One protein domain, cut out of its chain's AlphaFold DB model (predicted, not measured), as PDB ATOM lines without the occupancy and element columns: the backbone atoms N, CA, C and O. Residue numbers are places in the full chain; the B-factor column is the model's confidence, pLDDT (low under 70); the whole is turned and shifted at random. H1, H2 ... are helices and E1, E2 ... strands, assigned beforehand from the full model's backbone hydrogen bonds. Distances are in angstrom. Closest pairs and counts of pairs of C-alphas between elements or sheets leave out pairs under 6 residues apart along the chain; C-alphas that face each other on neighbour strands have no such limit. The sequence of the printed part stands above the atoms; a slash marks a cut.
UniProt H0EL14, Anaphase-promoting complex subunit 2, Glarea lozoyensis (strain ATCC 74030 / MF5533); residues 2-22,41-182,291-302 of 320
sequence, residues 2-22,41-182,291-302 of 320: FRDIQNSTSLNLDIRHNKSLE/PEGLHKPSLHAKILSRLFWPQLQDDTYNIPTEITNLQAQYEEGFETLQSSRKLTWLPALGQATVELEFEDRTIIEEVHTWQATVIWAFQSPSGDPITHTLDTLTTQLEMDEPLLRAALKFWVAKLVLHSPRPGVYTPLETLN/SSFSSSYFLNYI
ATOM      1  N   PHE A   2     146.027 100.704  63.551       73.31
ATOM      2  CA  PHE A   2     144.787 100.946  64.330       73.31
ATOM      3  C   PHE A   2     144.972 101.957  65.471       73.31
ATOM      4  O   PHE A   2     144.204 102.905  65.614       73.31
ATOM      5  N   ARG A   3     146.063 101.807  66.230       82.56
ATOM      6  CA  ARG A   3     146.433 102.768  67.272       82.56
ATOM      7  C   ARG A   3     146.735 104.161  66.713       82.56
ATOM      8  O   ARG A   3     146.462 105.133  67.403       82.56
ATOM      9  N   ASP A   4     147.226 104.273  65.474       83.12
ATOM     10  CA  ASP A   4     147.385 105.582  64.822       83.12
ATOM     11  C   ASP A   4     146.018 106.212  64.549       83.12
ATOM     12  O   ASP A   4     145.836 107.380  64.853       83.12
ATOM     13  N   ILE A   5     145.031 105.447  64.069       82.31
ATOM     14  CA  ILE A   5     143.671 105.959  63.829       82.31
ATOM     15  C   ILE A   5     143.036 106.451  65.131       82.31
ATOM     16  O   ILE A   5     142.501 107.558  65.177       82.31
ATOM     17  N   GLN A   6     143.118 105.659  66.200       83.19
ATOM     18  CA  GLN A   6     142.571 106.061  67.497       83.19
ATOM     19  C   GLN A   6     143.260 107.322  68.025       83.19
ATOM     20  O   GLN A   6     142.589 108.297  68.355       83.19
ATOM     21  N   ASN A   7     144.596 107.335  68.022       86.12
ATOM     22  CA  ASN A   7     145.372 108.492  68.458       86.12
ATOM     23  C   ASN A   7     145.114 109.723  67.581       86.12
ATOM     24  O   ASN A   7     145.136 110.841  68.086       86.12
ATOM     25  N   SER A   8     144.851 109.529  66.286       89.38
ATOM     26  CA  SER A   8     144.600 110.624  65.356       89.38
ATOM     27  C   SER A   8     143.363 111.425  65.708       89.38
ATOM     28  O   SER A   8     143.363 112.636  65.535       89.38
ATOM     29  N   THR A   9     142.336 110.762  66.243       87.94
ATOM     30  CA  THR A   9     141.079 111.421  66.600       87.94
ATOM     31  C   THR A   9     141.310 112.379  67.763       87.94
ATOM     32  O   THR A   9     140.959 113.551  67.667       87.94
ATOM     33  N   SER A  10     141.961 111.905  68.832       89.69
ATOM     34  CA  SER A  10     142.326 112.746  69.978       89.69
ATOM     35  C   SER A  10     143.253 113.886  69.564       89.69
ATOM     36  O   SER A  10     142.994 115.037  69.890       89.69
ATOM     37  N   LEU A  11     144.289 113.579  68.781       90.75
ATOM     38  CA  LEU A  11     145.274 114.570  68.358       90.75
ATOM     39  C   LEU A  11     144.657 115.657  67.469       90.75
ATOM     40  O   LEU A  11     144.959 116.831  67.642       90.75
ATOM     41  N   ASN A  12     143.764 115.284  66.549       92.12
ATOM     42  CA  ASN A  12     143.037 116.244  65.725       92.12
ATOM     43  C   ASN A  12     142.144 117.159  66.573       92.12
ATOM     44  O   ASN A  12     142.132 118.362  66.337       92.12
ATOM     45  N   LEU A  13     141.449 116.629  67.584       91.06
ATOM     46  CA  LEU A  13     140.660 117.458  68.503       91.06
ATOM     47  C   LEU A  13     141.540 118.459  69.265       91.06
ATOM     48  O   LEU A  13     141.199 119.638  69.331       91.06
ATOM     49  N   ASP A  14     142.693 118.025  69.775       92.12
ATOM     50  CA  ASP A  14     143.614 118.898  70.512       92.12
ATOM     51  C   ASP A  14     144.162 120.033  69.631       92.12
ATOM     52  O   ASP A  14     144.199 121.194  70.050       92.12
ATOM     53  N   ILE A  15     144.548 119.719  68.389       92.75
ATOM     54  CA  ILE A  15     145.047 120.706  67.416       92.75
ATOM     55  C   ILE A  15     143.956 121.717  67.084       92.75
ATOM     56  O   ILE A  15     144.191 122.927  67.130       92.75
ATOM     57  N   ARG A  16     142.754 121.225  66.776       90.81
ATOM     58  CA  ARG A  16     141.625 122.075  66.404       90.81
ATOM     59  C   ARG A  16     141.198 122.989  67.542       90.81
ATOM     60  O   ARG A  16     140.948 124.168  67.300       90.81
ATOM     61  N   HIS A  17     141.202 122.486  68.772       90.56
ATOM     62  CA  HIS A  17     140.936 123.288  69.957       90.56
ATOM     63  C   HIS A  17     142.003 124.376  70.160       90.56
ATOM     64  O   HIS A  17     141.661 125.542  70.342       90.56
ATOM     65  N   ASN A  18     143.295 124.032  70.077       89.88
ATOM     66  CA  ASN A  18     144.397 124.989  70.243       89.88
ATOM     67  C   ASN A  18     144.357 126.103  69.179       89.88
ATOM     68  O   ASN A  18     144.501 127.283  69.491       89.88
ATOM     69  N   LYS A  19     144.070 125.742  67.925       89.75
ATOM     70  CA  LYS A  19     144.016 126.683  66.798       89.75
ATOM     71  C   LYS A  19     142.646 127.314  66.554       89.75
ATOM     72  O   LYS A  19     142.477 128.009  65.560       89.75
ATOM     73  N   SER A  20     141.676 127.120  67.454       85.06
ATOM     74  CA  SER A  20     140.308 127.647  67.300       85.06
ATOM     75  C   SER A  20     139.653 127.275  65.956       85.06
ATOM     76  O   SER A  20     138.826 128.013  65.424       85.06
ATOM     77  N   LEU A  21     139.994 126.097  65.422       84.12
ATOM     78  CA  LEU A  21     139.411 125.511  64.206       84.12
ATOM     79  C   LEU A  21     138.099 124.764  64.501       84.12
ATOM     80  O   LEU A  21     137.618 123.974  63.691       84.12
ATOM     81  N   GLU A  22     137.540 124.964  65.688       82.56
ATOM     82  CA  GLU A  22     136.251 124.426  66.103       82.56
ATOM     83  C   GLU A  22     135.090 125.124  65.363       82.56
ATOM     84  O   GLU A  22     135.237 126.269  64.896       82.56
ATOM     85  N   PRO A  41     127.205 119.622  60.658       59.56
ATOM     86  CA  PRO A  41     126.941 121.035  60.964       59.56
ATOM     87  C   PRO A  41     128.164 121.951  60.825       59.56
ATOM     88  O   PRO A  41     128.052 123.174  60.884       59.56
ATOM     89  N   GLU A  42     129.342 121.351  60.714       69.56
ATOM     90  CA  GLU A  42     130.611 122.027  60.575       69.56
ATOM     91  C   GLU A  42     130.941 122.241  59.092       69.56
ATOM     92  O   GLU A  42     131.090 121.262  58.363       69.56
ATOM     93  N   GLY A  43     131.084 123.498  58.656       69.31
ATOM     94  CA  GLY A  43     131.348 123.833  57.251       69.31
ATOM     95  C   GLY A  43     130.341 124.810  56.622       69.31
ATOM     96  O   GLY A  43     130.513 125.202  55.467       69.31
ATOM     97  N   LEU A  44     129.256 125.134  57.339       68.69
ATOM     98  CA  LEU A  44     128.061 125.794  56.795       68.69
ATOM     99  C   LEU A  44     128.336 127.245  56.404       68.69
ATOM    100  O   LEU A  44     127.867 127.717  55.371       68.69
ATOM    101  N   HIS A  45     129.081 127.949  57.252       70.56
ATOM    102  CA  HIS A  45     129.388 129.369  57.078       70.56
ATOM    103  C   HIS A  45     130.840 129.617  56.676       70.56
ATOM    104  O   HIS A  45     131.157 130.663  56.112       70.56
ATOM    105  N   LYS A  46     131.725 128.671  56.982       81.81
ATOM    106  CA  LYS A  46     133.148 128.710  56.652       81.81
ATOM    107  C   LYS A  46     133.603 127.308  56.260       81.81
ATOM    108  O   LYS A  46     133.085 126.350  56.826       81.81
ATOM    109  N   PRO A  47     134.597 127.155  55.374       86.56
ATOM    110  CA  PRO A  47     135.191 125.849  55.135       86.56
ATOM    111  C   PRO A  47     135.744 125.266  56.441       86.56
ATOM    112  O   PRO A  47     136.400 125.950  57.230       86.56
ATOM    113  N   SER A  48     135.471 123.984  56.665       89.12
ATOM    114  CA  SER A  48     135.963 123.219  57.806       89.12
ATOM    115  C   SER A  48     136.983 122.183  57.350       89.12
ATOM    116  O   SER A  48     136.796 121.536  56.319       89.12
ATOM    117  N   LEU A  49     138.039 121.986  58.139       90.25
ATOM    118  CA  LEU A  49     139.064 120.983  57.871       90.25
ATOM    119  C   LEU A  49     139.109 119.969  59.012       90.25
ATOM    120  O   LEU A  49     139.460 120.299  60.145       90.25
ATOM    121  N   HIS A  50     138.808 118.716  58.683       89.75
ATOM    122  CA  HIS A  50     139.078 117.577  59.548       89.75
ATOM    123  C   HIS A  50     140.254 116.778  58.997       89.75
ATOM    124  O   HIS A  50     140.323 116.536  57.789       89.75
ATOM    125  N   ALA A  51     141.146 116.358  59.891       91.12
ATOM    126  CA  ALA A  51     142.363 115.649  59.555       91.12
ATOM    127  C   ALA A  51     142.464 114.326  60.322       91.12
ATOM    128  O   ALA A  51     142.440 114.293  61.550       91.12
ATOM    129  N   LYS A  52     142.665 113.218  59.606       90.88
ATOM    130  CA  LYS A  52     143.245 112.003  60.216       90.88
ATOM    131  C   LYS A  52     144.761 112.116  60.168       90.88
ATOM    132  O   LYS A  52     145.290 112.662  59.221       90.88
ATOM    133  N   ILE A  53     145.465 111.619  61.170       91.44
ATOM    134  CA  ILE A  53     146.926 111.699  61.274       91.44
ATOM    135  C   ILE A  53     147.461 110.285  61.414       91.44
ATOM    136  O   ILE A  53     147.192 109.586  62.384       91.44
ATOM    137  N   LEU A  54     148.236 109.862  60.438       89.69
ATOM    138  CA  LEU A  54     148.679 108.495  60.290       89.69
ATOM    139  C   LEU A  54     150.215 108.466  60.279       89.69
ATOM    140  O   LEU A  54     150.887 109.419  59.897       89.69
ATOM    141  N   SER A  55     150.818 107.381  60.751       88.69
ATOM    142  CA  SER A  55     152.278 107.293  60.891       88.69
ATOM    143  C   SER A  55     152.902 106.629  59.663       88.69
ATOM    144  O   SER A  55     152.611 105.463  59.406       88.69
ATOM    145  N   ARG A  56     153.799 107.306  58.928       85.06
ATOM    146  CA  ARG A  56     154.290 106.818  57.617       85.06
ATOM    147  C   ARG A  56     154.921 105.424  57.677       85.06
ATOM    148  O   ARG A  56     154.714 104.617  56.785       85.06
ATOM    149  N   LEU A  57     155.647 105.130  58.757       83.88
ATOM    150  CA  LEU A  57     156.333 103.847  58.976       83.88
ATOM    151  C   LEU A  57     155.385 102.658  59.133       83.88
ATOM    152  O   LEU A  57     155.784 101.518  58.920       83.88
ATOM    153  N   PHE A  58     154.158 102.921  59.573       82.00
ATOM    154  CA  PHE A  58     153.200 101.874  59.867       82.00
ATOM    155  C   PHE A  58     152.203 101.668  58.751       82.00
ATOM    156  O   PHE A  58     151.437 100.744  58.929       82.00
ATOM    157  N   TRP A  59     152.182 102.482  57.691       83.12
ATOM    158  CA  TRP A  59     151.243 102.407  56.567       83.12
ATOM    159  C   TRP A  59     151.969 102.025  55.268       83.12
ATOM    160  O   TRP A  59     153.142 102.373  55.119       83.12
ATOM    161  N   PRO A  60     151.332 101.289  54.335       82.81
ATOM    162  CA  PRO A  60     151.928 101.028  53.028       82.81
ATOM    163  C   PRO A  60     152.136 102.344  52.270       82.81
ATOM    164  O   PRO A  60     151.626 103.391  52.668       82.81
ATOM    165  N   GLN A  61     152.861 102.297  51.155       80.12
ATOM    166  CA  GLN A  61     152.937 103.460  50.277       80.12
ATOM    167  C   GLN A  61     151.531 103.798  49.767       80.12
ATOM    168  O   GLN A  61     150.863 102.972  49.143       80.12
ATOM    169  N   LEU A  62     151.079 105.002  50.101       82.56
ATOM    170  CA  LEU A  62     149.789 105.545  49.704       82.56
ATOM    171  C   LEU A  62     149.951 106.421  48.465       82.56
ATOM    172  O   LEU A  62     151.057 106.865  48.163       82.56
ATOM    173  N   GLN A  63     148.850 106.639  47.748       76.88
ATOM    174  CA  GLN A  63     148.842 107.517  46.580       76.88
ATOM    175  C   GLN A  63     149.178 108.947  47.010       76.88
ATOM    176  O   GLN A  63     148.575 109.467  47.950       76.88
ATOM    177  N   ASP A  64     150.145 109.540  46.318       78.50
ATOM    178  CA  ASP A  64     150.701 110.869  46.600       78.50
ATOM    179  C   ASP A  64     150.491 111.795  45.392       78.50
ATOM    180  O   ASP A  64     151.353 112.593  45.029       78.50
ATOM    181  N   ASP A  65     149.349 111.631  44.714       82.75
ATOM    182  CA  ASP A  65     148.987 112.481  43.582       82.75
ATOM    183  C   ASP A  65     148.731 113.894  44.113       82.75
ATOM    184  O   ASP A  65     147.867 114.115  44.972       82.75
ATOM    185  N   THR A  66     149.515 114.842  43.606       87.00
ATOM    186  CA  THR A  66     149.471 116.248  44.005       87.00
ATOM    187  C   THR A  66     148.791 117.072  42.922       87.00
ATOM    188  O   THR A  66     148.925 116.804  41.733       87.00
ATOM    189  N   TYR A  67     147.998 118.040  43.361       92.62
ATOM    190  CA  TYR A  67     147.294 119.007  42.530       92.62
ATOM    191  C   TYR A  67     146.993 120.231  43.396       92.62
ATOM    192  O   TYR A  67     147.014 120.155  44.630       92.62
ATOM    193  N   ASN A  68     146.717 121.365  42.764       93.25
ATOM    194  CA  ASN A  68     146.477 122.617  43.460       93.25
ATOM    195  C   ASN A  68     145.059 122.655  44.052       93.25
ATOM    196  O   ASN A  68     144.065 122.599  43.328       93.25
ATOM    197  N   ILE A  69     144.971 122.741  45.378       92.56
ATOM    198  CA  ILE A  69     143.724 122.747  46.159       92.56
ATOM    199  C   ILE A  69     143.281 124.206  46.380       92.56
ATOM    200  O   ILE A  69     144.131 125.101  46.397       92.56
ATOM    201  N   PRO A  70     141.978 124.490  46.583       92.38
ATOM    202  CA  PRO A  70     141.510 125.840  46.879       92.38
ATOM    203  C   PRO A  70     142.278 126.527  48.014       92.38
ATOM    204  O   PRO A  70     142.544 125.932  49.060       92.38
ATOM    205  N   THR A  71     142.577 127.814  47.829       91.44
ATOM    206  CA  THR A  71     143.393 128.621  48.752       91.44
ATOM    207  C   THR A  71     142.832 128.666  50.171       91.44
ATOM    208  O   THR A  71     143.596 128.671  51.132       91.44
ATOM    209  N   GLU A  72     141.507 128.651  50.322       90.88
ATOM    210  CA  GLU A  72     140.847 128.603  51.629       90.88
ATOM    211  C   GLU A  72     141.226 127.343  52.412       90.88
ATOM    212  O   GLU A  72     141.546 127.413  53.599       90.88
ATOM    213  N   ILE A  73     141.270 126.199  51.730       92.25
ATOM    214  CA  ILE A  73     141.662 124.926  52.330       92.25
ATOM    215  C   ILE A  73     143.161 124.924  52.611       92.25
ATOM    216  O   ILE A  73     143.560 124.524  53.700       92.25
ATOM    217  N   THR A  74     143.993 125.434  51.702       93.31
ATOM    218  CA  THR A  74     145.447 125.549  51.918       93.31
ATOM    219  C   THR A  74     145.778 126.416  53.141       93.31
ATOM    220  O   THR A  74     146.657 126.074  53.930       93.31
ATOM    221  N   ASN A  75     145.026 127.495  53.379       94.00
ATOM    222  CA  ASN A  75     145.177 128.321  54.579       94.00
ATOM    223  C   ASN A  75     144.781 127.577  55.864       94.00
ATOM    224  O   ASN A  75     145.415 127.764  56.905       94.00
ATOM    225  N   LEU A  76     143.740 126.740  55.812       93.12
ATOM    226  CA  LEU A  76     143.365 125.876  56.934       93.12
ATOM    227  C   LEU A  76     144.418 124.794  57.183       93.12
ATOM    228  O   LEU A  76     144.729 124.509  58.338       93.12
ATOM    229  N   GLN A  77     144.998 124.231  56.121       94.50
ATOM    230  CA  GLN A  77     146.092 123.267  56.215       94.50
ATOM    231  C   GLN A  77     147.298 123.888  56.920       94.50
ATOM    232  O   GLN A  77     147.765 123.326  57.904       94.50
ATOM    233  N   ALA A  78     147.730 125.084  56.513       94.12
ATOM    234  CA  ALA A  78     148.848 125.783  57.148       94.12
ATOM    235  C   ALA A  78     148.599 126.076  58.643       94.12
ATOM    236  O   ALA A  78     149.470 125.848  59.483       94.12
ATOM    237  N   GLN A  79     147.392 126.526  59.006       94.00
ATOM    238  CA  GLN A  79     147.020 126.735  60.414       94.00
ATOM    239  C   GLN A  79     147.031 125.428  61.216       94.00
ATOM    240  O   GLN A  79     147.466 125.398  62.371       94.00
ATOM    241  N   TYR A  80     146.558 124.343  60.604       94.88
ATOM    242  CA  TYR A  80     146.561 123.020  61.211       94.88
ATOM    243  C   TYR A  80     147.989 122.488  61.405       94.88
ATOM    244  O   TYR A  80     148.296 121.949  62.468       94.88
ATOM    245  N   GLU A  81     148.876 122.677  60.423       94.62
ATOM    246  CA  GLU A  81     150.302 122.337  60.522       94.62
ATOM    247  C   GLU A  81     150.981 123.066  61.672       94.62
ATOM    248  O   GLU A  81     151.659 122.437  62.480       94.62
ATOM    249  N   GLU A  82     150.744 124.368  61.805       93.31
ATOM    250  CA  GLU A  82     151.310 125.147  62.900       93.31
ATOM    251  C   GLU A  82     150.844 124.594  64.259       93.31
ATOM    252  O   GLU A  82     151.640 124.415  65.180       93.31
ATOM    253  N   GLY A  83     149.553 124.257  64.388       92.69
ATOM    254  CA  GLY A  83     149.006 123.648  65.603       92.69
ATOM    255  C   GLY A  83     149.610 122.278  65.890       92.69
ATOM    256  O   GLY A  83     149.949 121.972  67.035       92.69
ATOM    257  N   PHE A  84     149.823 121.485  64.845       93.25
ATOM    258  CA  PHE A  84     150.487 120.198  64.934       93.25
ATOM    259  C   PHE A  84     151.937 120.330  65.428       93.25
ATOM    260  O   PHE A  84     152.335 119.618  66.353       93.25
ATOM    261  N   GLU A  85     152.715 121.257  64.866       92.88
ATOM    262  CA  GLU A  85     154.116 121.479  65.241       92.88
ATOM    263  C   GLU A  85     154.261 121.946  66.699       92.88
ATOM    264  O   GLU A  85     155.232 121.574  67.363       92.88
ATOM    265  N   THR A  86     153.274 122.669  67.253       91.19
ATOM    266  CA  THR A  86     153.282 123.019  68.689       91.19
ATOM    267  C   THR A  86     153.156 121.804  69.612       91.19
ATOM    268  O   THR A  86     153.740 121.793  70.695       91.19
ATOM    269  N   LEU A  87     152.420 120.767  69.192       89.88
ATOM    270  CA  LEU A  87     152.193 119.556  69.986       89.88
ATOM    271  C   LEU A  87     153.260 118.484  69.733       89.88
ATOM    272  O   LEU A  87     153.623 117.743  70.648       89.88
ATOM    273  N   GLN A  88     153.767 118.380  68.502       89.69
ATOM    274  CA  GLN A  88     154.768 117.389  68.099       89.69
ATOM    275  C   GLN A  88     155.908 118.016  67.285       89.69
ATOM    276  O   GLN A  88     156.125 117.676  66.126       89.69
ATOM    277  N   SER A  89     156.713 118.854  67.935       87.88
ATOM    278  CA  SER A  89     157.810 119.625  67.317       87.88
ATOM    279  C   SER A  89     158.905 118.808  66.615       87.88
ATOM    280  O   SER A  89     159.631 119.330  65.773       87.88
ATOM    281  N   SER A  90     159.052 117.520  66.942       89.44
ATOM    282  CA  SER A  90     160.036 116.629  66.301       89.44
ATOM    283  C   SER A  90     159.561 116.044  64.969       89.44
ATOM    284  O   SER A  90     160.282 115.258  64.346       89.44
ATOM    285  N   ARG A  91     158.337 116.371  64.546       90.75
ATOM    286  CA  ARG A  91     157.682 115.735  63.412       90.75
ATOM    287  C   ARG A  91     156.975 116.751  62.518       90.75
ATOM    288  O   ARG A  91     156.564 117.804  62.982       90.75
ATOM    289  N   LYS A  92     156.815 116.407  61.238       89.31
ATOM    290  CA  LYS A  92     156.142 117.249  60.234       89.31
ATOM    291  C   LYS A  92     154.962 116.538  59.592       89.31
ATOM    292  O   LYS A  92     154.991 115.312  59.466       89.31
ATOM    293  N   LEU A  93     153.959 117.300  59.168       92.25
ATOM    294  CA  LEU A  93     152.832 116.777  58.404       92.25
ATOM    295  C   LEU A  93     153.136 116.742  56.906       92.25
ATOM    296  O   LEU A  93     153.981 117.472  56.390       92.25
ATOM    297  N   THR A  94     152.468 115.834  56.207       91.44
ATOM    298  CA  THR A  94     152.429 115.797  54.744       91.44
ATOM    299  C   THR A  94     150.997 115.501  54.324       91.44
ATOM    300  O   THR A  94     150.390 114.535  54.803       91.44
ATOM    301  N   TRP A  95     150.446 116.366  53.473       91.88
ATOM    302  CA  TRP A  95     149.063 116.286  53.016       91.88
ATOM    303  C   TRP A  95     148.946 115.301  51.851       91.88
ATOM    304  O   TRP A  95     149.737 115.362  50.920       91.88
ATOM    305  N   LEU A  96     147.952 114.408  51.903       91.44
ATOM    306  CA  LEU A  96     147.653 113.422  50.859       91.44
ATOM    307  C   LEU A  96     146.269 113.720  50.270       91.44
ATOM    308  O   LEU A  96     145.274 113.116  50.685       91.44
ATOM    309  N   PRO A  97     146.155 114.677  49.338       89.38
ATOM    310  CA  PRO A  97     144.853 115.133  48.866       89.38
ATOM    311  C   PRO A  97     144.123 114.080  48.027       89.38
ATOM    312  O   PRO A  97     142.894 114.059  48.015       89.38
ATOM    313  N   ALA A  98     144.842 113.153  47.390       87.25
ATOM    314  CA  ALA A  98     144.265 112.024  46.659       87.25
ATOM    315  C   ALA A  98     143.330 111.142  47.515       87.25
ATOM    316  O   ALA A  98     142.354 110.597  47.002       87.25
ATOM    317  N   LEU A  99     143.596 111.037  48.824       87.62
ATOM    318  CA  LEU A  99     142.816 110.233  49.773       87.62
ATOM    319  C   LEU A  99     141.747 111.032  50.530       87.62
ATOM    320  O   LEU A  99     141.074 110.493  51.411       87.62
ATOM    321  N   GLY A 100     141.618 112.325  50.241       88.38
ATOM    322  CA  GLY A 100     140.673 113.186  50.929       88.38
ATOM    323  C   GLY A 100     139.242 113.053  50.412       88.38
ATOM    324  O   GLY A 100     139.000 112.794  49.228       88.38
ATOM    325  N   GLN A 101     138.291 113.275  51.317       90.62
ATOM    326  CA  GLN A 101     136.868 113.384  51.021       90.62
ATOM    327  C   GLN A 101     136.358 114.787  51.355       90.62
ATOM    328  O   GLN A 101     136.976 115.589  52.061       90.62
ATOM    329  N   ALA A 102     135.217 115.101  50.768       91.00
ATOM    330  CA  ALA A 102     134.767 116.455  50.587       91.00
ATOM    331  C   ALA A 102     133.248 116.500  50.491       91.00
ATOM    332  O   ALA A 102     132.720 116.031  49.495       91.00
ATOM    333  N   THR A 103     132.521 117.081  51.443       90.31
ATOM    334  CA  THR A 103     131.108 117.402  51.196       90.31
ATOM    335  C   THR A 103     131.029 118.811  50.649       90.31
ATOM    336  O   THR A 103     131.319 119.788  51.345       90.31
ATOM    337  N   VAL A 104     130.645 118.899  49.382       90.69
ATOM    338  CA  VAL A 104     130.304 120.161  48.735       90.69
ATOM    339  C   VAL A 104     128.805 120.358  48.840       90.69
ATOM    340  O   VAL A 104     128.031 119.412  48.673       90.69
ATOM    341  N   GLU A 105     128.390 121.592  49.079       89.12
ATOM    342  CA  GLU A 105     127.036 121.994  48.740       89.12
ATOM    343  C   GLU A 105     127.098 123.116  47.714       89.12
ATOM    344  O   GLU A 105     127.909 124.034  47.807       89.12
ATOM    345  N   LEU A 106     126.274 122.956  46.689       89.81
ATOM    346  CA  LEU A 106     126.203 123.809  45.522       89.81
ATOM    347  C   LEU A 106     124.806 124.421  45.499       89.81
ATOM    348  O   LEU A 106     123.808 123.690  45.485       89.81
ATOM    349  N   GLU A 107     124.744 125.745  45.522       88.00
ATOM    350  CA  GLU A 107     123.507 126.510  45.423       88.00
ATOM    351  C   GLU A 107     123.365 127.035  43.992       88.00
ATOM    352  O   GLU A 107     124.229 127.758  43.510       88.00
ATOM    353  N   PHE A 108     122.283 126.634  43.330       87.44
ATOM    354  CA  PHE A 108     121.886 127.099  42.003       87.44
ATOM    355  C   PHE A 108     120.573 127.880  42.114       87.44
ATOM    356  O   PHE A 108     119.887 127.824  43.139       87.44
ATOM    357  N   GLU A 109     120.166 128.554  41.038       85.12
ATOM    358  CA  GLU A 109     118.917 129.330  41.015       85.12
ATOM    359  C   GLU A 109     117.663 128.489  41.324       85.12
ATOM    360  O   GLU A 109     116.717 128.980  41.947       85.12
ATOM    361  N   ASP A 110     117.633 127.224  40.891       85.81
ATOM    362  CA  ASP A 110     116.458 126.352  40.998       85.81
ATOM    363  C   ASP A 110     116.547 125.284  42.101       85.81
ATOM    364  O   ASP A 110     115.521 124.714  42.497       85.81
ATOM    365  N   ARG A 111     117.754 124.986  42.601       85.50
ATOM    366  CA  ARG A 111     118.001 123.870  43.526       85.50
ATOM    367  C   ARG A 111     119.292 124.020  44.320       85.50
ATOM    368  O   ARG A 111     120.211 124.739  43.957       85.50
ATOM    369  N   THR A 112     119.391 123.197  45.354       87.00
ATOM    370  CA  THR A 112     120.597 123.035  46.165       87.00
ATOM    371  C   THR A 112     121.001 121.565  46.158       87.00
ATOM    372  O   THR A 112     120.148 120.690  46.338       87.00
ATOM    373  N   ILE A 113     122.281 121.279  45.931       87.62
ATOM    374  CA  ILE A 113     122.814 119.916  45.818       87.62
ATOM    375  C   ILE A 113     123.910 119.721  46.858       87.62
ATOM    376  O   ILE A 113     124.889 120.454  46.841       87.62
ATOM    377  N   ILE A 114     123.765 118.704  47.711       88.88
ATOM    378  CA  ILE A 114     124.774 118.293  48.698       88.88
ATOM    379  C   ILE A 114     125.339 116.951  48.266       88.88
ATOM    380  O   ILE A 114     124.595 115.973  48.163       88.88
ATOM    381  N   GLU A 115     126.641 116.890  48.018       88.19
ATOM    382  CA  GLU A 115     127.305 115.666  47.575       88.19
ATOM    383  C   GLU A 115     128.610 115.458  48.337       88.19
ATOM    384  O   GLU A 115     129.441 116.360  48.448       88.19
ATOM    385  N   GLU A 116     128.798 114.233  48.821       89.75
ATOM    386  CA  GLU A 116     130.068 113.758  49.354       89.75
ATOM    387  C   GLU A 116     130.913 113.231  48.191       89.75
ATOM    388  O   GLU A 116     130.588 112.245  47.525       89.75
ATOM    389  N   VAL A 117     131.989 113.945  47.904       91.75
ATOM    390  CA  VAL A 117     132.881 113.741  46.772       91.75
ATOM    391  C   VAL A 117     134.320 113.612  47.251       91.75
ATOM    392  O   VAL A 117     134.636 113.719  48.431       91.75
ATOM    393  N   HIS A 118     135.223 113.320  46.327       91.94
ATOM    394  CA  HIS A 118     136.653 113.291  46.620       91.94
ATOM    395  C   HIS A 118     137.237 114.696  46.503       91.94
ATOM    396  O   HIS A 118     136.738 115.499  45.711       91.94
ATOM    397  N   THR A 119     138.331 114.977  47.214       92.44
ATOM    398  CA  THR A 119     138.969 116.308  47.212       92.44
ATOM    399  C   THR A 119     139.280 116.815  45.803       92.44
ATOM    400  O   THR A 119     139.047 117.987  45.513       92.44
ATOM    401  N   TRP A 120     139.718 115.943  44.892       92.69
ATOM    402  CA  TRP A 120     140.015 116.316  43.504       92.69
ATOM    403  C   TRP A 120     138.752 116.716  42.727       92.69
ATOM    404  O   TRP A 120     138.755 117.706  42.004       92.69
ATOM    405  N   GLN A 121     137.628 116.019  42.927       94.62
ATOM    406  CA  GLN A 121     136.344 116.380  42.307       94.62
ATOM    407  C   GLN A 121     135.844 117.727  42.831       94.62
ATOM    408  O   GLN A 121     135.320 118.542  42.074       94.62
ATOM    409  N   ALA A 122     136.024 117.945  44.127       93.81
ATOM    410  CA  ALA A 122     135.624 119.151  44.821       93.81
ATOM    411  C   ALA A 122     136.462 120.374  44.398       93.81
ATOM    412  O   ALA A 122     135.940 121.461  44.177       93.81
ATOM    413  N   THR A 123     137.762 120.162  44.202       94.19
ATOM    414  CA  THR A 123     138.705 121.157  43.675       94.19
ATOM    415  C   THR A 123     138.319 121.595  42.262       94.19
ATOM    416  O   THR A 123     138.363 122.780  41.947       94.19
ATOM    417  N   VAL A 124     137.874 120.655  41.419       94.88
ATOM    418  CA  VAL A 124     137.404 120.978  40.064       94.88
ATOM    419  C   VAL A 124     136.174 121.863  40.095       94.88
ATOM    420  O   VAL A 124     136.159 122.865  39.393       94.88
ATOM    421  N   ILE A 125     135.151 121.520  40.885       94.56
ATOM    422  CA  ILE A 125     133.932 122.339  40.923       94.56
ATOM    423  C   ILE A 125     134.196 123.713  41.544       94.56
ATOM    424  O   ILE A 125     133.648 124.701  41.066       94.56
ATOM    425  N   TRP A 126     135.107 123.803  42.516       93.12
ATOM    426  CA  TRP A 126     135.546 125.081  43.080       93.12
ATOM    427  C   TRP A 126     136.112 126.037  42.024       93.12
ATOM    428  O   TRP A 126     135.884 127.241  42.100       93.12
ATOM    429  N   ALA A 127     136.815 125.524  41.010       92.69
ATOM    430  CA  ALA A 127     137.375 126.361  39.948       92.69
ATOM    431  C   ALA A 127     136.303 127.103  39.127       92.69
ATOM    432  O   ALA A 127     136.617 128.127  38.532       92.69
ATOM    433  N   PHE A 128     135.055 126.618  39.123       91.62
ATOM    434  CA  PHE A 128     133.925 127.256  38.441       91.62
ATOM    435  C   PHE A 128     133.228 128.337  39.283       91.62
ATOM    436  O   PHE A 128     132.288 128.966  38.799       91.62
ATOM    437  N   GLN A 129     133.673 128.564  40.522       88.25
ATOM    438  CA  GLN A 129     133.109 129.586  41.397       88.25
ATOM    439  C   GLN A 129     133.476 130.991  40.902       88.25
ATOM    440  O   GLN A 129     134.653 131.342  40.797       88.25
ATOM    441  N   SER A 130     132.461 131.823  40.657       79.25
ATOM    442  CA  SER A 130     132.642 133.223  40.268       79.25
ATOM    443  C   SER A 130     132.418 134.177  41.438       79.25
ATOM    444  O   SER A 130     131.383 134.085  42.099       79.25
ATOM    445  N   PRO A 131     133.297 135.171  41.660       73.94
ATOM    446  CA  PRO A 131     133.040 136.224  42.637       73.94
ATOM    447  C   PRO A 131     131.863 137.135  42.246       73.94
ATOM    448  O   PRO A 131     131.323 137.814  43.116       73.94
ATOM    449  N   SER A 132     131.462 137.172  40.966       72.50
ATOM    450  CA  SER A 132     130.301 137.949  40.504       72.50
ATOM    451  C   SER A 132     128.983 137.169  40.540       72.50
ATOM    452  O   SER A 132     127.934 137.763  40.316       72.50
ATOM    453  N   GLY A 133     129.023 135.860  40.818       71.44
ATOM    454  CA  GLY A 133     127.860 134.969  40.735       71.44
ATOM    455  C   GLY A 133     127.458 134.584  39.307       71.44
ATOM    456  O   GLY A 133     126.563 133.767  39.134       71.44
ATOM    457  N   ASP A 134     128.125 135.124  38.283       79.19
ATOM    458  CA  ASP A 134     127.869 134.744  36.892       79.19
ATOM    459  C   ASP A 134     128.551 133.408  36.544       79.19
ATOM    460  O   ASP A 134     129.700 133.191  36.948       79.19
ATOM    461  N   PRO A 135     127.922 132.535  35.737       82.12
ATOM    462  CA  PRO A 135     128.500 131.248  35.370       82.12
ATOM    463  C   PRO A 135     129.758 131.421  34.505       82.12
ATOM    464  O   PRO A 135     129.711 131.947  33.388       82.12
ATOM    465  N   ILE A 136     130.898 130.928  34.998       88.56
ATOM    466  CA  ILE A 136     132.174 130.971  34.272       88.56
ATOM    467  C   ILE A 136     132.328 129.712  33.426       88.56
ATOM    468  O   ILE A 136     132.144 128.586  33.881       88.56
ATOM    469  N   THR A 137     132.704 129.902  32.165       91.75
ATOM    470  CA  THR A 137     133.028 128.800  31.260       91.75
ATOM    471  C   THR A 137     134.528 128.553  31.251       91.75
ATOM    472  O   THR A 137     135.304 129.467  30.973       91.75
ATOM    473  N   HIS A 138     134.931 127.302  31.466       93.62
ATOM    474  CA  HIS A 138     136.331 126.892  31.414       93.62
ATOM    475  C   HIS A 138     136.580 125.865  30.310       93.62
ATOM    476  O   HIS A 138     135.717 125.052  29.965       93.62
ATOM    477  N   THR A 139     137.791 125.898  29.755       94.62
ATOM    478  CA  THR A 139     138.281 124.845  28.862       94.62
ATOM    479  C   THR A 139     139.113 123.835  29.644       94.62
ATOM    480  O   THR A 139     139.677 124.165  30.689       94.62
ATOM    481  N   LEU A 140     139.203 122.608  29.128       93.81
ATOM    482  CA  LEU A 140     139.987 121.541  29.747       93.81
ATOM    483  C   LEU A 140     141.453 121.956  29.953       93.81
ATOM    484  O   LEU A 140     141.983 121.765  31.037       93.81
ATOM    485  N   ASP A 141     142.072 122.585  28.953       93.75
ATOM    486  CA  ASP A 141     143.475 123.022  28.990       93.75
ATOM    487  C   ASP A 141     143.732 124.105  30.055       93.75
ATOM    488  O   ASP A 141     144.697 124.042  30.823       93.75
ATOM    489  N   THR A 142     142.801 125.060  30.173       94.31
ATOM    490  CA  THR A 142     142.844 126.091  31.219       94.31
ATOM    491  C   THR A 142     142.777 125.474  32.615       94.31
ATOM    492  O   THR A 142     143.563 125.851  33.479       94.31
ATOM    493  N   LEU A 143     141.878 124.508  32.833       94.12
ATOM    494  CA  LEU A 143     141.733 123.834  34.127       94.12
ATOM    495  C   LEU A 143     142.943 122.960  34.467       94.12
ATOM    496  O   LEU A 143     143.384 122.976  35.612       94.12
ATOM    497  N   THR A 144     143.503 122.241  33.490       94.38
ATOM    498  CA  THR A 144     144.728 121.441  33.665       94.38
ATOM    499  C   THR A 144     145.878 122.313  34.153       94.38
ATOM    500  O   THR A 144     146.559 121.959  35.110       94.38
ATOM    501  N   THR A 145     146.057 123.486  33.539       94.38
ATOM    502  CA  THR A 145     147.132 124.416  33.906       94.38
ATOM    503  C   THR A 145     146.873 125.080  35.259       94.38
ATOM    504  O   THR A 145     147.785 125.217  36.063       94.38
ATOM    505  N   GLN A 146     145.630 125.487  35.535       93.56
ATOM    506  CA  GLN A 146     145.269 126.176  36.779       93.56
ATOM    507  C   GLN A 146     145.348 125.264  38.013       93.56
ATOM    508  O   GLN A 146     145.758 125.709  39.087       93.56
ATOM    509  N   LEU A 147     144.906 124.012  37.870       93.38
ATOM    510  CA  LEU A 147     144.842 123.039  38.960       93.38
ATOM    511  C   LEU A 147     146.086 122.146  39.038       93.38
ATOM    512  O   LEU A 147     146.189 121.370  39.983       93.38
ATOM    513  N   GLU A 148     146.999 122.238  38.065       94.50
ATOM    514  CA  GLU A 148     148.189 121.380  37.943       94.50
ATOM    515  C   GLU A 148     147.849 119.890  38.114       94.50
ATOM    516  O   GLU A 148     148.516 119.149  38.829       94.50
ATOM    517  N   MET A 149     146.750 119.461  37.493       92.25
ATOM    518  CA  MET A 149     146.194 118.122  37.669       92.25
ATOM    519  C   MET A 149     146.250 117.339  36.363       92.25
ATOM    520  O   MET A 149     145.960 117.877  35.295       92.25
ATOM    521  N   ASP A 150     146.533 116.042  36.463       91.94
ATOM    522  CA  ASP A 150     146.552 115.139  35.320       91.94
ATOM    523  C   ASP A 150     145.228 115.156  34.544       91.94
ATOM    524  O   ASP A 150     144.137 114.951  35.087       91.94
ATOM    525  N   GLU A 151     145.331 115.325  33.226       92.19
ATOM    526  CA  GLU A 151     144.188 115.378  32.318       92.19
ATOM    527  C   GLU A 151     143.197 114.197  32.463       92.19
ATOM    528  O   GLU A 151     141.987 114.449  32.486       92.19
ATOM    529  N   PRO A 152     143.613 112.914  32.594       91.94
ATOM    530  CA  PRO A 152     142.664 111.819  32.816       91.94
ATOM    531  C   PRO A 152     141.870 111.965  34.122       91.94
ATOM    532  O   PRO A 152     140.666 111.689  34.127       91.94
ATOM    533  N   LEU A 153     142.508 112.429  35.202       91.06
ATOM    534  CA  LEU A 153     141.854 112.661  36.490       91.06
ATOM    535  C   LEU A 153     140.856 113.819  36.371       91.06
ATOM    536  O   LEU A 153     139.686 113.673  36.725       91.06
ATOM    537  N   LEU A 154     141.264 114.928  35.753       94.19
ATOM    538  CA  LEU A 154     140.396 116.079  35.501       94.19
ATOM    539  C   LEU A 154     139.166 115.707  34.654       94.19
ATOM    540  O   LEU A 154     138.033 116.036  35.016       94.19
ATOM    541  N   ARG A 155     139.352 114.963  33.554       94.25
ATOM    542  CA  ARG A 155     138.240 114.493  32.709       94.25
ATOM    543  C   ARG A 155     137.270 113.604  33.490       94.25
ATOM    544  O   ARG A 155     136.063 113.702  33.274       94.25
ATOM    545  N   ALA A 156     137.759 112.754  34.396       93.31
ATOM    546  CA  ALA A 156     136.899 111.923  35.237       93.31
ATOM    547  C   ALA A 156     136.028 112.762  36.194       93.31
ATOM    548  O   ALA A 156     134.860 112.430  36.408       93.31
ATOM    549  N   ALA A 157     136.552 113.874  36.721       93.94
ATOM    550  CA  ALA A 157     135.815 114.784  37.608       93.94
ATOM    551  C   ALA A 157     134.740 115.530  36.827       93.94
ATOM    552  O   ALA A 157     133.591 115.596  37.257       93.94
ATOM    553  N   LEU A 158     135.104 116.048  35.655       94.62
ATOM    554  CA  LEU A 158     134.177 116.756  34.780       94.62
ATOM    555  C   LEU A 158     133.038 115.836  34.332       94.62
ATOM    556  O   LEU A 158     131.876 116.215  34.437       94.62
ATOM    557  N   LYS A 159     133.336 114.590  33.937       93.94
ATOM    558  CA  LYS A 159     132.310 113.578  33.624       93.94
ATOM    559  C   LYS A 159     131.379 113.309  34.808       93.94
ATOM    560  O   LYS A 159     130.170 113.216  34.612       93.94
ATOM    561  N   PHE A 160     131.917 113.210  36.025       94.44
ATOM    562  CA  PHE A 160     131.114 113.039  37.238       94.44
ATOM    563  C   PHE A 160     130.141 114.209  37.450       94.44
ATOM    564  O   PHE A 160     128.950 113.983  37.664       94.44
ATOM    565  N   TRP A 161     130.612 115.453  37.325       94.56
ATOM    566  CA  TRP A 161     129.768 116.640  37.500       94.56
ATOM    567  C   TRP A 161     128.750 116.838  36.375       94.56
ATOM    568  O   TRP A 161     127.629 117.281  36.632       94.56
ATOM    569  N   VAL A 162     129.090 116.443  35.148       92.88
ATOM    570  CA  VAL A 162     128.139 116.400  34.030       92.88
ATOM    571  C   VAL A 162     127.043 115.361  34.279       92.88
ATOM    572  O   VAL A 162     125.865 115.658  34.097       92.88
ATOM    573  N   ALA A 163     127.391 114.172  34.781       91.06
ATOM    574  CA  ALA A 163     126.411 113.139  35.127       91.06
ATOM    575  C   ALA A 163     125.459 113.568  36.261       91.06
ATOM    576  O   ALA A 163     124.305 113.147  36.299       91.06
ATOM    577  N   LYS A 164     125.922 114.436  37.168       89.44
ATOM    578  CA  LYS A 164     125.107 115.053  38.228       89.44
ATOM    579  C   LYS A 164     124.292 116.260  37.752       89.44
ATOM    580  O   LYS A 164     123.578 116.861  38.553       89.44
ATOM    581  N   LEU A 165     124.372 116.602  36.463       90.19
ATOM    582  CA  LEU A 165     123.742 117.779  35.863       90.19
ATOM    583  C   LEU A 165     124.162 119.089  36.544       90.19
ATOM    584  O   LEU A 165     123.369 120.020  36.604       90.19
ATOM    585  N   VAL A 166     125.375 119.146  37.096       92.06
ATOM    586  CA  VAL A 166     125.961 120.362  37.688       92.06
ATOM    587  C   VAL A 166     126.687 121.169  36.617       92.06
ATOM    588  O   VAL A 166     126.557 122.386  36.547       92.06
ATOM    589  N   LEU A 167     127.427 120.476  35.750       92.81
ATOM    590  CA  LEU A 167     128.078 121.060  34.584       92.81
ATOM    591  C   LEU A 167     127.394 120.559  33.314       92.81
ATOM    592  O   LEU A 167     126.890 119.437  33.259       92.81
ATOM    593  N   HIS A 168     127.449 121.353  32.254       91.94
ATOM    594  CA  HIS A 168     127.165 120.890  30.904       91.94
ATOM    595  C   HIS A 168     128.331 121.236  29.978       91.94
ATOM    596  O   HIS A 168     129.144 122.113  30.271       91.94
ATOM    597  N   SER A 169     128.433 120.526  28.854       90.62
ATOM    598  CA  SER A 169     129.478 120.759  27.858       90.62
ATOM    599  C   SER A 169     128.849 121.275  26.562       90.62
ATOM    600  O   SER A 169     128.309 120.480  25.793       90.62
ATOM    601  N   PRO A 170     128.859 122.601  26.307       86.62
ATOM    602  CA  PRO A 170     128.331 123.157  25.058       86.62
ATOM    603  C   PRO A 170     129.128 122.703  23.830       86.62
ATOM    604  O   PRO A 170     128.592 122.606  22.729       86.62
ATOM    605  N   ARG A 171     130.436 122.489  24.012       86.62
ATOM    606  CA  ARG A 171     131.402 122.086  22.986       86.62
ATOM    607  C   ARG A 171     132.398 121.102  23.599       86.62
ATOM    608  O   ARG A 171     132.729 121.275  24.772       86.62
ATOM    609  N   PRO A 172     132.937 120.138  22.831       86.31
ATOM    610  CA  PRO A 172     133.943 119.209  23.338       86.31
ATOM    611  C   PRO A 172     135.111 119.952  23.998       86.31
ATOM    612  O   PRO A 172     135.686 120.861  23.402       86.31
ATOM    613  N   GLY A 173     135.436 119.588  25.240       86.62
ATOM    614  CA  GLY A 173     136.521 120.214  26.006       86.62
ATOM    615  C   GLY A 173     136.187 121.577  26.630       86.62
ATOM    616  O   GLY A 173     137.066 122.182  27.237       86.62
ATOM    617  N   VAL A 174     134.943 122.049  26.515       92.88
ATOM    618  CA  VAL A 174     134.439 123.278  27.142       92.88
ATOM    619  C   VAL A 174     133.316 122.921  28.108       92.88
ATOM    620  O   VAL A 174     132.410 122.169  27.742       92.88
ATOM    621  N   TYR A 175     133.364 123.470  29.318       93.06
ATOM    622  CA  TYR A 175     132.419 123.172  30.390       93.06
ATOM    623  C   TYR A 175     131.884 124.463  31.003       93.06
ATOM    624  O   TYR A 175     132.639 125.415  31.210       93.06
ATOM    625  N   THR A 176     130.586 124.475  31.295       91.56
ATOM    626  CA  THR A 176     129.870 125.616  31.874       91.56
ATOM    627  C   THR A 176     128.919 125.111  32.972       91.56
ATOM    628  O   THR A 176     128.317 124.047  32.786       91.56
ATOM    629  N   PRO A 177     128.779 125.824  34.106       92.06
ATOM    630  CA  PRO A 177     127.782 125.523  35.133       92.06
ATOM    631  C   PRO A 177     126.354 125.556  34.587       92.06
ATOM    632  O   PRO A 177     126.026 126.377  33.730       92.06
ATOM    633  N   LEU A 178     125.514 124.637  35.062       89.69
ATOM    634  CA  LEU A 178     124.108 124.536  34.681       89.69
ATOM    635  C   LEU A 178     123.204 125.032  35.822       89.69
ATOM    636  O   LEU A 178     122.786 124.246  36.673       89.69
ATOM    637  N   GLU A 179     122.878 126.326  35.788       84.19
ATOM    638  CA  GLU A 179     122.106 127.021  36.836       84.19
ATOM    639  C   GLU A 179     120.635 126.598  36.929       84.19
ATOM    640  O   GLU A 179     120.071 126.542  38.018       84.19
ATOM    641  N   THR A 180     119.998 126.270  35.800       82.56
ATOM    642  CA  THR A 180     118.574 125.899  35.764       82.56
ATOM    643  C   THR A 180     118.354 124.607  34.990       82.56
ATOM    644  O   THR A 180     118.775 124.495  33.833       82.56
ATOM    645  N   LEU A 181     117.623 123.656  35.571       80.06
ATOM    646  CA  LEU A 181     117.140 122.472  34.872       80.06
ATOM    647  C   LEU A 181     115.787 122.738  34.213       80.06
ATOM    648  O   LEU A 181     114.751 122.817  34.871       80.06
ATOM    649  N   ASN A 182     115.748 122.752  32.882       67.38
ATOM    650  CA  ASN A 182     114.470 122.666  32.177       67.38
ATOM    651  C   ASN A 182     113.904 121.236  32.290       67.38
ATOM    652  O   ASN A 182     114.636 120.265  32.092       67.38
ATOM    653  N   SER A 291     126.839 121.860  53.954       35.22
ATOM    654  CA  SER A 291     128.331 121.706  54.039       35.22
ATOM    655  C   SER A 291     128.960 120.364  54.510       35.22
ATOM    656  O   SER A 291     128.323 119.573  55.204       35.22
ATOM    657  N   SER A 292     130.253 120.142  54.142       27.89
ATOM    658  CA  SER A 292     131.416 119.772  55.018       27.89
ATOM    659  C   SER A 292     132.500 118.827  54.419       27.89
ATOM    660  O   SER A 292     132.263 117.645  54.185       27.89
ATOM    661  N   PHE A 293     133.764 119.251  54.283       32.31
ATOM    662  CA  PHE A 293     134.885 118.378  53.860       32.31
ATOM    663  C   PHE A 293     135.548 117.583  55.005       32.31
ATOM    664  O   PHE A 293     135.736 118.101  56.103       32.31
ATOM    665  N   SER A 294     135.998 116.348  54.731       27.56
ATOM    666  CA  SER A 294     136.726 115.481  55.678       27.56
ATOM    667  C   SER A 294     137.880 114.741  54.990       27.56
ATOM    668  O   SER A 294     137.653 113.891  54.136       27.56
ATOM    669  N   SER A 295     139.131 114.977  55.395       31.20
ATOM    670  CA  SER A 295     140.302 114.374  54.741       31.20
ATOM    671  C   SER A 295     141.308 113.759  55.735       31.20
ATOM    672  O   SER A 295     141.245 113.964  56.945       31.20
ATOM    673  N   SER A 296     142.201 112.895  55.238       30.62
ATOM    674  CA  SER A 296     143.102 112.029  56.029       30.62
ATOM    675  C   SER A 296     144.581 112.243  55.647       30.62
ATOM    676  O   SER A 296     144.870 112.414  54.470       30.62
ATOM    677  N   TYR A 297     145.520 112.227  56.608       43.53
ATOM    678  CA  TYR A 297     146.899 112.770  56.498       43.53
ATOM    679  C   TYR A 297     147.958 112.027  57.335       43.53
ATOM    680  O   TYR A 297     147.609 111.179  58.152       43.53
ATOM    681  N   PHE A 298     149.256 112.331  57.135       35.88
ATOM    682  CA  PHE A 298     150.398 111.591  57.708       35.88
ATOM    683  C   PHE A 298     151.508 112.432  58.369       35.88
ATOM    684  O   PHE A 298     151.669 113.615  58.094       35.88
ATOM    685  N   LEU A 299     152.305 111.753  59.205       27.92
ATOM    686  CA  LEU A 299     153.388 112.236  60.069       27.92
ATOM    687  C   LEU A 299     154.787 111.730  59.628       27.92
ATOM    688  O   LEU A 299     154.987 110.516  59.509       27.92
ATOM    689  N   ASN A 300     155.770 112.628  59.469       32.62
ATOM    690  CA  ASN A 300     157.186 112.341  59.160       32.62
ATOM    691  C   ASN A 300     158.118 112.543  60.377       32.62
ATOM    692  O   ASN A 300     157.941 113.476  61.157       32.62
ATOM    693  N   TYR A 301     159.147 111.693  60.498       28.94
ATOM    694  CA  TYR A 301     160.238 111.771  61.482       28.94
ATOM    695  C   TYR A 301     161.510 112.341  60.832       28.94
ATOM    696  O   TYR A 301     161.902 111.871  59.766       28.94
ATOM    697  N   ILE A 302     162.193 113.282  61.494       31.56
ATOM    698  CA  ILE A 302     163.548 113.723  61.120       31.56
ATOM    699  C   ILE A 302     164.559 113.047  62.054       31.56
ATOM    700  O   ILE A 302     164.527 113.247  63.267       31.56
TER     701      ILE A 302
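What this domain is: This is residues 2 to 22, 41 to 182 and 291 to 302 of the 320 residues of the protein "Anaphase-promoting complex subunit 2" of Glarea lozoyensis (strain ATCC 74030 / MF5533) (UniProt H0EL14). This is an elongated body in which a strongly twisted sheet is strung along the long strand E7, with H2 over one face, H3 over the opposite face and H1 beside E1. H3, whose centre is the nearest to the mean of the C-alphas, packs on H5 near the middle of the body; H4 packs on H5 too, and the small hairpin E5 and E6, whose centres are the farthest from that mean, lies beside H5 toward one end. The 175 printed residues include, in order, H1 E1 H2 E2 E3 E4 H3 H4 H5 E5 E6 E7, of mixed class; the larger sheet is branched and mixed, the smaller antiparallel. The whole is compact, with a radius of gyration of the C-alphas of 17.7 A and spans of 54 by 32 by 26 A.

How they stand to each other: Begin at E7, residues 292 to 301. On one side is E1, residues 51 to 55, parallel, with N 54 and O 297 2.7 A apart. On the other side are E2, residues 91 to 94, with N 300 and O 92 at 2.8 A, and E3, residues 101 to 107, with N 103 and O 292 at 2.8 A, both antiparallel to E7. E4, residues 112 to 118, forms a hairpin with E3, N 117 and O 102 being 2.7 A apart. H1, residues 2 to 18, stands at the sheet's level, its height 2.5 A; its closest C-alphas to E1 are Ser 8 and Ile 53, 4.8 A. H2, residues 71 to 87, lies over E2 at a height of 7.6 A and touches H1 about perpendicular, 78 degrees, closest at C-alphas 15 and 83, 5.3 A. On the opposite face H3, residues 119 to 126, lies over E3, height 8.9 A. H3 touches H5, residues 151 to 163, at a steep tilt of 66 degrees, closest at C-alphas 121 and 157, 5.0 A. H4, residues 140 to 147, touches H5, closest at C-alphas 144 and 151, 6.2 A. E5, residues 167 to 171, and E6, residues 174 to 177, form a hairpin, with N 168 and O 176 at 2.9 A. Every O i to N i+4 pair is within hydrogen-bond range in H2, H3, H4 and H5, and 12 of 13 in H1.

Where its parts are: Find C-alpha 2 at (144.787, 100.946, 64.330), where H1 begins; it runs 24.8 A, and H2 24.7 A. H5 spans 18.1 A, E3 19.5 A and E4 18.8 A. E7 runs 30.6 A to C-alpha 301 at (160.238, 111.771, 61.482).

The domain as a whole: The C-alphas farthest apart, Asn 182 and Ile 302, are 57.7 A apart. Residues 23 to 40 and 183 to 290 are not printed, with gaps of 11.2 A and 25.9 A. The links E1 to H2 and H3 to H4 are long. Look for pLDDT under 70 at residues 41 to 44, 182 and 291 to 302.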